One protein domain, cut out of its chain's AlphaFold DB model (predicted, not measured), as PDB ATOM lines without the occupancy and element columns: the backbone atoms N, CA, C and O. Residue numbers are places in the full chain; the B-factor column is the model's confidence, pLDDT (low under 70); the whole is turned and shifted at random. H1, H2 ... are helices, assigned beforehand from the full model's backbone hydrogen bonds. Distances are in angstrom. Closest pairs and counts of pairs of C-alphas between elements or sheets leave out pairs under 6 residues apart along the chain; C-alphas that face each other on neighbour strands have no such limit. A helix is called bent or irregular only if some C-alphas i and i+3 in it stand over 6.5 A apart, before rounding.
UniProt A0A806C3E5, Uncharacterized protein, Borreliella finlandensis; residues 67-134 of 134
ATOM      1  N   PHE A  67      30.564 -25.766  17.926       76.50
ATOM      2  CA  PHE A  67      29.540 -25.097  17.139       76.50
ATOM      3  C   PHE A  67      30.014 -24.928  15.691       76.50
ATOM      4  O   PHE A  67      31.146 -24.500  15.431       76.50
ATOM      5  N   ASP A  68      29.144 -25.280  14.757       80.25
ATOM      6  CA  ASP A  68      29.256 -24.964  13.343       80.25
ATOM      7  C   ASP A  68      28.856 -23.501  13.129       80.25
ATOM      8  O   ASP A  68      27.768 -23.087  13.511       80.25
ATOM      9  N   ARG A  69      29.725 -22.702  12.511       78.12
ATOM     10  CA  ARG A  69      29.426 -21.286  12.238       78.12
ATOM     11  C   ARG A  69      28.385 -21.097  11.132       78.12
ATOM     12  O   ARG A  69      27.824 -20.015  11.015       78.12
ATOM     13  N   ASN A  70      28.122 -22.132  10.332       82.31
ATOM     14  CA  ASN A  70      27.160 -22.074   9.231       82.31
ATOM     15  C   ASN A  70      25.718 -22.356   9.673       82.31
ATOM     16  O   ASN A  70      24.790 -22.202   8.881       82.31
ATOM     17  N   GLN A  71      25.521 -22.792  10.917       79.12
ATOM     18  CA  GLN A  71      24.209 -23.065  11.492       79.12
ATOM     19  C   GLN A  71      23.913 -22.075  12.616       79.12
ATOM     20  O   GLN A  71      24.814 -21.646  13.330       79.12
ATOM     21  N   ASP A  72      22.635 -21.759  12.820       80.12
ATOM     22  CA  ASP A  72      22.204 -20.922  13.941       80.12
ATOM     23  C   ASP A  72      22.629 -21.548  15.281       80.12
ATOM     24  O   ASP A  72      22.412 -22.742  15.541       80.12
ATOM     25  N   PHE A  73      23.239 -20.730  16.138       77.06
ATOM     26  CA  PHE A  73      23.680 -21.112  17.477       77.06
ATOM     27  C   PHE A  73      22.529 -21.637  18.324       77.06
ATOM     28  O   PHE A  73      22.692 -22.635  19.032       77.06
ATOM     29  N   SER A  74      21.347 -21.030  18.204       77.12
ATOM     30  CA  SER A  74      20.168 -21.424  18.978       77.12
ATOM     31  C   SER A  74      19.729 -22.850  18.647       77.12
ATOM     32  O   SER A  74      19.468 -23.652  19.548       77.12
ATOM     33  N   LEU A  75      19.717 -23.203  17.359       80.25
ATOM     34  CA  LEU A  75      19.346 -24.540  16.892       80.25
ATOM     35  C   LEU A  75      20.351 -25.597  17.355       80.25
ATOM     36  O   LEU A  75      19.961 -26.675  17.812       80.25
ATOM     37  N   GLN A  76      21.646 -25.291  17.275       79.12
ATOM     38  CA  GLN A  76      22.699 -26.200  17.725       79.12
ATOM     39  C   GLN A  76      22.668 -26.411  19.237       79.12
ATOM     40  O   GLN A  76      22.771 -27.547  19.702       79.12
ATOM     41  N   ARG A  77      22.467 -25.336  20.007       77.81
ATOM     42  CA  ARG A  77      22.336 -25.392  21.467       77.81
ATOM     43  C   ARG A  77      21.118 -26.207  21.890       77.81
ATOM     44  O   ARG A  77      21.210 -27.022  22.808       77.81
ATOM     45  N   ASN A  78      19.991 -26.046  21.204       77.19
ATOM     46  CA  ASN A  78      18.780 -26.800  21.514       77.19
ATOM     47  C   ASN A  78      18.955 -28.303  21.257       77.19
ATOM     48  O   ASN A  78      18.479 -29.096  22.062       77.19
ATOM     49  N   LYS A  79      19.740 -28.707  20.253       78.69
ATOM     50  CA  LYS A  79      20.077 -30.123  20.008       78.69
ATOM     51  C   LYS A  79      20.991 -30.749  21.070       78.69
ATOM     52  O   LYS A  79      21.147 -31.969  21.098       78.69
ATOM     53  N   LEU A  80      21.606 -29.958  21.953       76.69
ATOM     54  CA  LEU A  80      22.456 -30.501  23.010       76.69
ATOM     55  C   LEU A  80      21.634 -31.261  24.051       76.69
ATOM     56  O   LEU A  80      20.712 -30.728  24.678       76.69
ATOM     57  N   ASN A  81      22.057 -32.502  24.287       75.06
ATOM     58  CA  ASN A  81      21.519 -33.388  25.315       75.06
ATOM     59  C   ASN A  81      22.285 -33.318  26.651       75.06
ATOM     60  O   ASN A  81      22.174 -34.216  27.484       75.06
ATOM     61  N   LYS A  82      23.083 -32.266  26.851       81.81
ATOM     62  CA  LYS A  82      23.895 -32.051  28.057       81.81
ATOM     63  C   LYS A  82      23.351 -30.868  28.857       81.81
ATOM     64  O   LYS A  82      22.763 -29.964  28.269       81.81
ATOM     65  N   TYR A  83      23.586 -30.882  30.168       83.94
ATOM     66  CA  TYR A  83      23.269 -29.755  31.043       83.94
ATOM     67  C   TYR A  83      24.132 -28.542  30.700       83.94
ATOM     68  O   TYR A  83      25.339 -28.670  30.459       83.94
ATOM     69  N   GLY A  84      23.505 -27.371  30.669       83.56
ATOM     70  CA  GLY A  84      24.198 -26.103  30.493       83.56
ATOM     71  C   GLY A  84      24.974 -25.720  31.751       83.56
ATOM     72  O   GLY A  84      24.581 -26.070  32.860       83.56
ATOM     73  N   ALA A  85      26.051 -24.946  31.599       85.06
ATOM     74  CA  ALA A  85      26.824 -24.449  32.741       85.06
ATOM     75  C   ALA A  85      25.955 -23.652  33.737       85.06
ATOM     76  O   ALA A  85      26.162 -23.741  34.944       85.06
ATOM     77  N   SER A  86      24.940 -22.940  33.238       82.00
ATOM     78  CA  SER A  86      23.948 -22.221  34.045       82.00
ATOM     79  C   SER A  86      23.043 -23.135  34.880       82.00
ATOM     80  O   SER A  86      22.490 -22.693  35.879       82.00
ATOM     81  N   GLU A  87      22.885 -24.402  34.491       85.75
ATOM     82  CA  GLU A  87      21.999 -25.370  35.149       85.75
ATOM     83  C   GLU A  87      22.732 -26.206  36.204       85.75
ATOM     84  O   GLU A  87      22.103 -26.743  37.115       85.75
ATOM     85  N   VAL A  88      24.066 -26.298  36.121       87.75
ATOM     86  CA  VAL A  88      24.884 -27.118  37.034       87.75
ATOM     87  C   VAL A  88      24.707 -26.689  38.494       87.75
ATOM     88  O   VAL A  88      24.670 -27.540  39.380       87.75
ATOM     89  N   GLY A  89      24.525 -25.391  38.752       88.06
ATOM     90  CA  GLY A  89      24.247 -24.882  40.099       88.06
ATOM     91  C   GLY A  89      22.966 -25.467  40.703       88.06
ATOM     92  O   GLY A  89      22.972 -25.882  41.858       88.06
ATOM     93  N   ASN A  90      21.900 -25.597  39.904       88.56
ATOM     94  CA  ASN A  90      20.631 -26.182  40.351       88.56
ATOM     95  C   ASN A  90      20.757 -27.683  40.648       88.56
ATOM     96  O   ASN A  90      20.084 -28.184  41.546       88.56
ATOM     97  N   ILE A  91      21.634 -28.395  39.932       89.38
ATOM     98  CA  ILE A  91      21.938 -29.810  40.202       89.38
ATOM     99  C   ILE A  91      22.656 -29.964  41.545       89.38
ATOM    100  O   ILE A  91      22.337 -30.872  42.306       89.38
ATOM    101  N   LEU A  92      23.612 -29.079  41.832       88.00
ATOM    102  CA  LEU A  92      24.433 -29.138  43.044       88.00
ATOM    103  C   LEU A  92      23.671 -28.700  44.300       88.00
ATOM    104  O   LEU A  92      23.788 -29.342  45.338       88.00
ATOM    105  N   ILE A  93      22.920 -27.599  44.212       89.75
ATOM    106  CA  ILE A  93      22.195 -27.017  45.353       89.75
ATOM    107  C   ILE A  93      20.887 -27.777  45.614       89.75
ATOM    108  O   ILE A  93      20.485 -27.944  46.765       89.75
ATOM    109  N   GLY A  94      20.224 -28.260  44.560       87.81
ATOM    110  CA  GLY A  94      18.944 -28.954  44.665       87.81
ATOM    111  C   GLY A  94      17.739 -28.018  44.855       87.81
ATOM    112  O   GLY A  94      17.744 -26.853  44.458       87.81
ATOM    113  N   GLY A  95      16.668 -28.547  45.456       87.31
ATOM    114  CA  GLY A  95      15.463 -27.787  45.814       87.31
ATOM    115  C   GLY A  95      14.522 -27.485  44.640       87.31
ATOM    116  O   GLY A  95      14.369 -28.290  43.721       87.31
ATOM    117  N   ALA A  96      13.866 -26.321  44.683       83.94
ATOM    118  CA  ALA A  96      12.902 -25.905  43.658       83.94
ATOM    119  C   ALA A  96      13.541 -25.799  42.261       83.94
ATOM    120  O   ALA A  96      12.978 -26.295  41.288       83.94
ATOM    121  N   GLY A  97      14.770 -25.273  42.178       85.19
ATOM    122  CA  GLY A  97      15.500 -25.151  40.912       85.19
ATOM    123  C   GLY A  97      15.829 -26.497  40.255       85.19
ATOM    124  O   GLY A  97      15.879 -26.583  39.029       85.19
ATOM    125  N   LEU A  98      16.006 -27.567  41.042       90.56
ATOM    126  CA  LEU A  98      16.208 -28.918  40.511       90.56
ATOM    127  C   LEU A  98      14.919 -29.490  39.912       90.56
ATOM    128  O   LEU A  98      14.965 -30.114  38.855       90.56
ATOM    129  N   LYS A  99      13.770 -29.266  40.560       90.25
ATOM    130  CA  LYS A  99      12.466 -29.702  40.042       90.25
ATOM    131  C   LYS A  99      12.184 -29.063  38.682       90.25
ATOM    132  O   LYS A  99      11.857 -29.781  37.738       90.25
ATOM    133  N   ASP A 100      12.358 -27.750  38.575       88.88
ATOM    134  CA  ASP A 100      12.105 -27.018  37.331       88.88
ATOM    135  C   ASP A 100      13.070 -27.457  36.221       88.88
ATOM    136  O   ASP A 100      12.654 -27.684  35.084       88.88
ATOM    137  N   LEU A 101      14.344 -27.689  36.562       89.12
ATOM    138  CA  LEU A 101      15.331 -28.249  35.637       89.12
ATOM    139  C   LEU A 101      14.912 -29.631  35.108       89.12
ATOM    140  O   LEU A 101      15.012 -29.887  33.907       89.12
ATOM    141  N   MET A 102      14.429 -30.518  35.983       89.94
ATOM    142  CA  MET A 102      13.972 -31.854  35.586       89.94
ATOM    143  C   MET A 102      12.732 -31.790  34.688       89.94
ATOM    144  O   MET A 102      12.686 -32.481  33.670       89.94
ATOM    145  N   ILE A 103      11.764 -30.926  35.004       89.56
ATOM    146  CA  ILE A 103      10.569 -30.714  34.171       89.56
ATOM    147  C   ILE A 103      10.970 -30.189  32.790       89.56
ATOM    148  O   ILE A 103      10.566 -30.761  31.778       89.56
ATOM    149  N   ASN A 104      11.826 -29.167  32.732       87.81
ATOM    150  CA  ASN A 104      12.329 -28.620  31.470       87.81
ATOM    151  C   ASN A 104      13.039 -29.685  30.629       87.81
ATOM    152  O   ASN A 104      12.916 -29.695  29.404       87.81
ATOM    153  N   ARG A 105      13.750 -30.619  31.271       87.00
ATOM    154  CA  ARG A 105      14.420 -31.724  30.580       87.00
ATOM    155  C   ARG A 105      13.432 -32.696  29.944       87.00
ATOM    156  O   ARG A 105      13.635 -33.083  28.796       87.00
ATOM    157  N   VAL A 106      12.380 -33.062  30.675       88.69
ATOM    158  CA  VAL A 106      11.311 -33.932  30.169       88.69
ATOM    159  C   VAL A 106      10.582 -33.253  29.011       88.69
ATOM    160  O   VAL A 106      10.411 -33.869  27.965       88.69
ATOM    161  N   LEU A 107      10.231 -31.973  29.143       88.12
ATOM    162  CA  LEU A 107       9.578 -31.220  28.068       88.12
ATOM    163  C   LEU A 107      10.450 -31.146  26.812       88.12
ATOM    164  O   LEU A 107       9.981 -31.457  25.720       88.12
ATOM    165  N   LYS A 108      11.743 -30.846  26.977       83.12
ATOM    166  CA  LYS A 108      12.702 -30.807  25.867       83.12
ATOM    167  C   LYS A 108      12.847 -32.161  25.165       83.12
ATOM    168  O   LYS A 108      13.096 -32.186  23.968       83.12
ATOM    169  N   TYR A 109      12.703 -33.278  25.883       84.19
ATOM    170  CA  TYR A 109      12.725 -34.619  25.286       84.19
ATOM    171  C   TYR A 109      11.532 -34.871  24.352       84.19
ATOM    172  O   TYR A 109      11.670 -35.592  23.370       84.19
ATOM    173  N   PHE A 110      10.380 -34.259  24.635       87.38
ATOM    174  CA  PHE A 110       9.179 -34.329  23.800       87.38
ATOM    175  C   PHE A 110       9.079 -33.183  22.778       87.38
ATOM    176  O   PHE A 110       7.994 -32.931  22.261       87.38
ATOM    177  N   ASP A 111      10.179 -32.462  22.519       84.19
ATOM    178  CA  ASP A 111      10.215 -31.265  21.665       84.19
ATOM    179  C   ASP A 111       9.194 -30.181  22.077       84.19
ATOM    180  O   ASP A 111       8.749 -29.363  21.270       84.19
ATOM    181  N   MET A 112       8.830 -30.155  23.363       84.19
ATOM    182  CA  MET A 112       7.957 -29.141  23.942       84.19
ATOM    183  C   MET A 112       8.785 -27.985  24.494       84.19
ATOM    184  O   MET A 112       9.845 -28.173  25.097       84.19
ATOM    185  N   ASN A 113       8.268 -26.770  24.325       75.25
ATOM    186  CA  ASN A 113       8.906 -25.590  24.885       75.25
ATOM    187  C   ASN A 113       8.758 -25.591  26.417       75.25
ATOM    188  O   ASN A 113       7.660 -25.847  26.921       75.25
ATOM    189  N   PRO A 114       9.834 -25.303  27.168       76.00
ATOM    190  CA  PRO A 114       9.732 -25.122  28.608       76.00
ATOM    191  C   PRO A 114       8.803 -23.932  28.921       76.00
ATOM    192  O   PRO A 114       8.745 -22.988  28.130       76.00
ATOM    193  N   PRO A 115       8.104 -23.932  30.070       74.06
ATOM    194  CA  PRO A 115       7.195 -22.862  30.489       74.06
ATOM    195  C   PRO A 115       7.970 -21.640  31.010       74.06
ATOM    196  O   PRO A 115       7.689 -21.115  32.085       74.06
ATOM    197  N   PHE A 116       9.002 -21.223  30.280       76.94
ATOM    198  CA  PHE A 116       9.869 -20.113  30.632       76.94
ATOM    199  C   PHE A 116       9.771 -19.034  29.561       76.94
ATOM    200  O   PHE A 116      10.037 -19.284  28.384       76.94
ATOM    201  N   GLU A 117       9.408 -17.831  29.987       80.44
ATOM    202  CA  GLU A 117       9.345 -16.667  29.117       80.44
ATOM    203  C   GLU A 117      10.707 -15.963  29.110       80.44
ATOM    204  O   GLU A 117      11.226 -15.551  30.151       80.44
ATOM    205  N   GLU A 118      11.326 -15.866  27.930       82.81
ATOM    206  CA  GLU A 118      12.613 -15.187  27.775       82.81
ATOM    207  C   GLU A 118      12.443 -13.690  28.081       82.81
ATOM    208  O   GLU A 118      11.675 -12.985  27.429       82.81
ATOM    209  N   ASN A 119      13.184 -13.177  29.066       88.50
ATOM    210  CA  ASN A 119      13.183 -11.743  29.346       88.50
ATOM    211  C   ASN A 119      13.970 -10.954  28.277       88.50
ATOM    212  O   ASN A 119      14.779 -11.505  27.525       88.50
ATOM    213  N   LEU A 120      13.785  -9.628  28.256       91.31
ATOM    214  CA  LEU A 120      14.428  -8.736  27.279       91.31
ATOM    215  C   LEU A 120      15.964  -8.852  27.267       91.31
ATOM    216  O   LEU A 120      16.586  -8.746  26.211       91.31
ATOM    217  N   TYR A 121      16.587  -9.097  28.423       89.00
ATOM    218  CA  TYR A 121      18.038  -9.256  28.526       89.00
ATOM    219  C   TYR A 121      18.523 -10.535  27.839       89.00
ATOM    220  O   TYR A 121      19.553 -10.514  27.164       89.00
ATOM    221  N   MET A 122      17.775 -11.632  27.964       85.19
ATOM    222  CA  MET A 122      18.084 -12.894  27.289       85.19
ATOM    223  C   MET A 122      17.919 -12.782  25.777       85.19
ATOM    224  O   MET A 122      18.806 -13.219  25.043       85.19
ATOM    225  N   LEU A 123      16.837 -12.145  25.321       85.44
ATOM    226  CA  LEU A 123      16.601 -11.887  23.898       85.44
ATOM    227  C   LEU A 123      17.752 -11.084  23.288       85.44
ATOM    228  O   LEU A 123      18.333 -11.495  22.283       85.44
ATOM    229  N   LYS A 124      18.153  -9.995  23.957       89.62
ATOM    230  CA  LYS A 124      19.301  -9.183  23.540       89.62
ATOM    231  C   LYS A 124      20.597  -9.997  23.504       89.62
ATOM    232  O   LYS A 124      21.377  -9.863  22.568       89.62
ATOM    233  N   GLY A 125      20.837 -10.844  24.506       87.25
ATOM    234  CA  GLY A 125      22.011 -11.719  24.540       87.25
ATOM    235  C   GLY A 125      22.066 -12.662  23.338       87.25
ATOM    236  O   GLY A 125      23.096 -12.754  22.680       87.25
ATOM    237  N   LYS A 126      20.939 -13.294  23.003       82.69
ATOM    238  CA  LYS A 126      20.809 -14.241  21.886       82.69
ATOM    239  C   LYS A 126      21.033 -13.586  20.522       82.69
ATOM    240  O   LYS A 126      21.684 -14.167  19.657       82.69
ATOM    241  N   GLU A 127      20.538 -12.364  20.336       83.12
ATOM    242  CA  GLU A 127      20.781 -11.593  19.112       83.12
ATOM    243  C   GLU A 127      22.276 -11.270  18.938       83.12
ATOM    244  O   GLU A 127      22.833 -11.419  17.848       83.12
ATOM    245  N   LEU A 128      22.950 -10.899  20.032       85.06
ATOM    246  CA  LEU A 128      24.378 -10.580  20.031       85.06
ATOM    247  C   LEU A 128      25.283 -11.823  19.977       85.06
ATOM    248  O   LEU A 128      26.398 -11.724  19.462       85.06
ATOM    249  N   GLU A 129      24.829 -12.990  20.453       78.69
ATOM    250  CA  GLU A 129      25.575 -14.257  20.361       78.69
ATOM    251  C   GLU A 129      25.946 -14.557  18.901       78.69
ATOM    252  O   GLU A 129      27.115 -14.796  18.600       78.69
ATOM    253  N   ASN A 130      24.994 -14.436  17.971       71.88
ATOM    254  CA  ASN A 130      25.232 -14.696  16.546       71.88
ATOM    255  C   ASN A 130      26.275 -13.753  15.918       71.88
ATOM    256  O   ASN A 130      26.980 -14.144  14.986       71.88
ATOM    257  N   LEU A 131      26.405 -12.524  16.430       78.12
ATOM    258  CA  LEU A 131      27.442 -11.582  15.998       78.12
ATOM    259  C   LEU A 131      28.824 -11.951  16.550       78.12
ATOM    260  O   LEU A 131      29.822 -11.736  15.870       78.12
ATOM    261  N   GLY A 132      28.890 -12.518  17.757       69.62
ATOM    262  CA  GLY A 132      30.144 -12.919  18.402       69.62
ATOM    263  C   GLY A 132      30.800 -14.168  17.803       69.62
ATOM    264  O   GLY A 132      31.983 -14.406  18.041       69.62
ATOM    265  N   PHE A 133      30.052 -14.959  17.030       62.47
ATOM    266  CA  PHE A 133      30.541 -16.203  16.433       62.47
ATOM    267  C   PHE A 133      30.704 -16.180  14.901       62.47
ATOM    268  O   PHE A 133      31.131 -17.192  14.328       62.47
ATOM    269  N   ARG A 134      30.369 -15.069  14.237       55.66
ATOM    270  CA  ARG A 134      30.671 -14.854  12.812       55.66
ATOM    271  C   ARG A 134      32.183 -14.701  12.619       55.66
ATOM    272  O   ARG A 134      32.761 -15.492  11.832       55.66
TER     273      ARG A 134
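AT A GLANCE: This is residues 67 to 134 of the 134 residues of an uncharacterized protein of Borreliella finlandensis (UniProt A0A806C3E5). Four helices make a loose, open frame: H1 and H4 lie at one end of the long axis, and H2 and H3 make a V at the other. Two stretches without a named helix, residues 79 to 84 and residues 110 to 119, join the two ends, and residues 117 to 125, of which 120 to 125 belong to H4, stick out free. The printed part has 68 residues with four named helices in the order H1, H2, H3, H4 and no named strand, and its class is all helix. The whole is only just loose, close to compact, with a radius of gyration of the C-alphas of 13.5 A, and it is elongated, spanning 38 by 25 by 21 A.

HOW THE PARTS SIT: H1, residues 73 to 78, and H4, residues 120 to 132, only just touch, with 3 pairs of C-alphas within 8 A. Their closest C-alphas are those of Phe 73 and Asn 130, 6.7 A apart, and H4 touches H1 with residues 126 to 130 alone. The two run opposite ways at a steep tilt of 61 degrees. A short link of 6 residues leads from H1 to H2, residues 85 to 93, and these two are apart. H2 touches H3, residues 96 to 109, which follows after a tight link of 2 residues. The closest C-alphas of H2 and H3 are those of Asn 90 and Leu 98, 5.2 A apart, and H3 touches H2 with residues 97 to 101 alone. They run opposite ways at a steep tilt of 49 degrees. H3 and H4 are apart, as are H2 and H4. H1 and H3 are only just apart, at 8.5 A. In H1 and H3 every O i to N i+4 pair is within hydrogen-bond range, in H2 3 of 5 and in H4 7 of 9.

IN THESE COORDINATES: H1 begins at C-alpha 73, at (23.680, -21.112, 17.477), and measures 8.5 A from first to last C-alpha. H2 measures 13.7 A and is only just irregular: C-alphas 86 and 89 are 6.6 A apart. H3, the longest helix with 14 residues, measures 20.3 A and ends at C-alpha 109, at (12.725, -34.619, 25.286). H4 measures 18.5 A and ends at C-alpha 132, at (30.144, -12.919, 18.402). It is neither bent nor irregular, but only just: C-alphas 127 and 130 are 6.0 A apart.

THE WHOLE: The two C-alphas farthest apart are those of Asn 70 and Gly 95, at 38.8 A. The printed part has no cut, and no link is long. The mean pLDDT of the printed part is 82.6, and residues 132 to 134, at the end of the chain, are under 70.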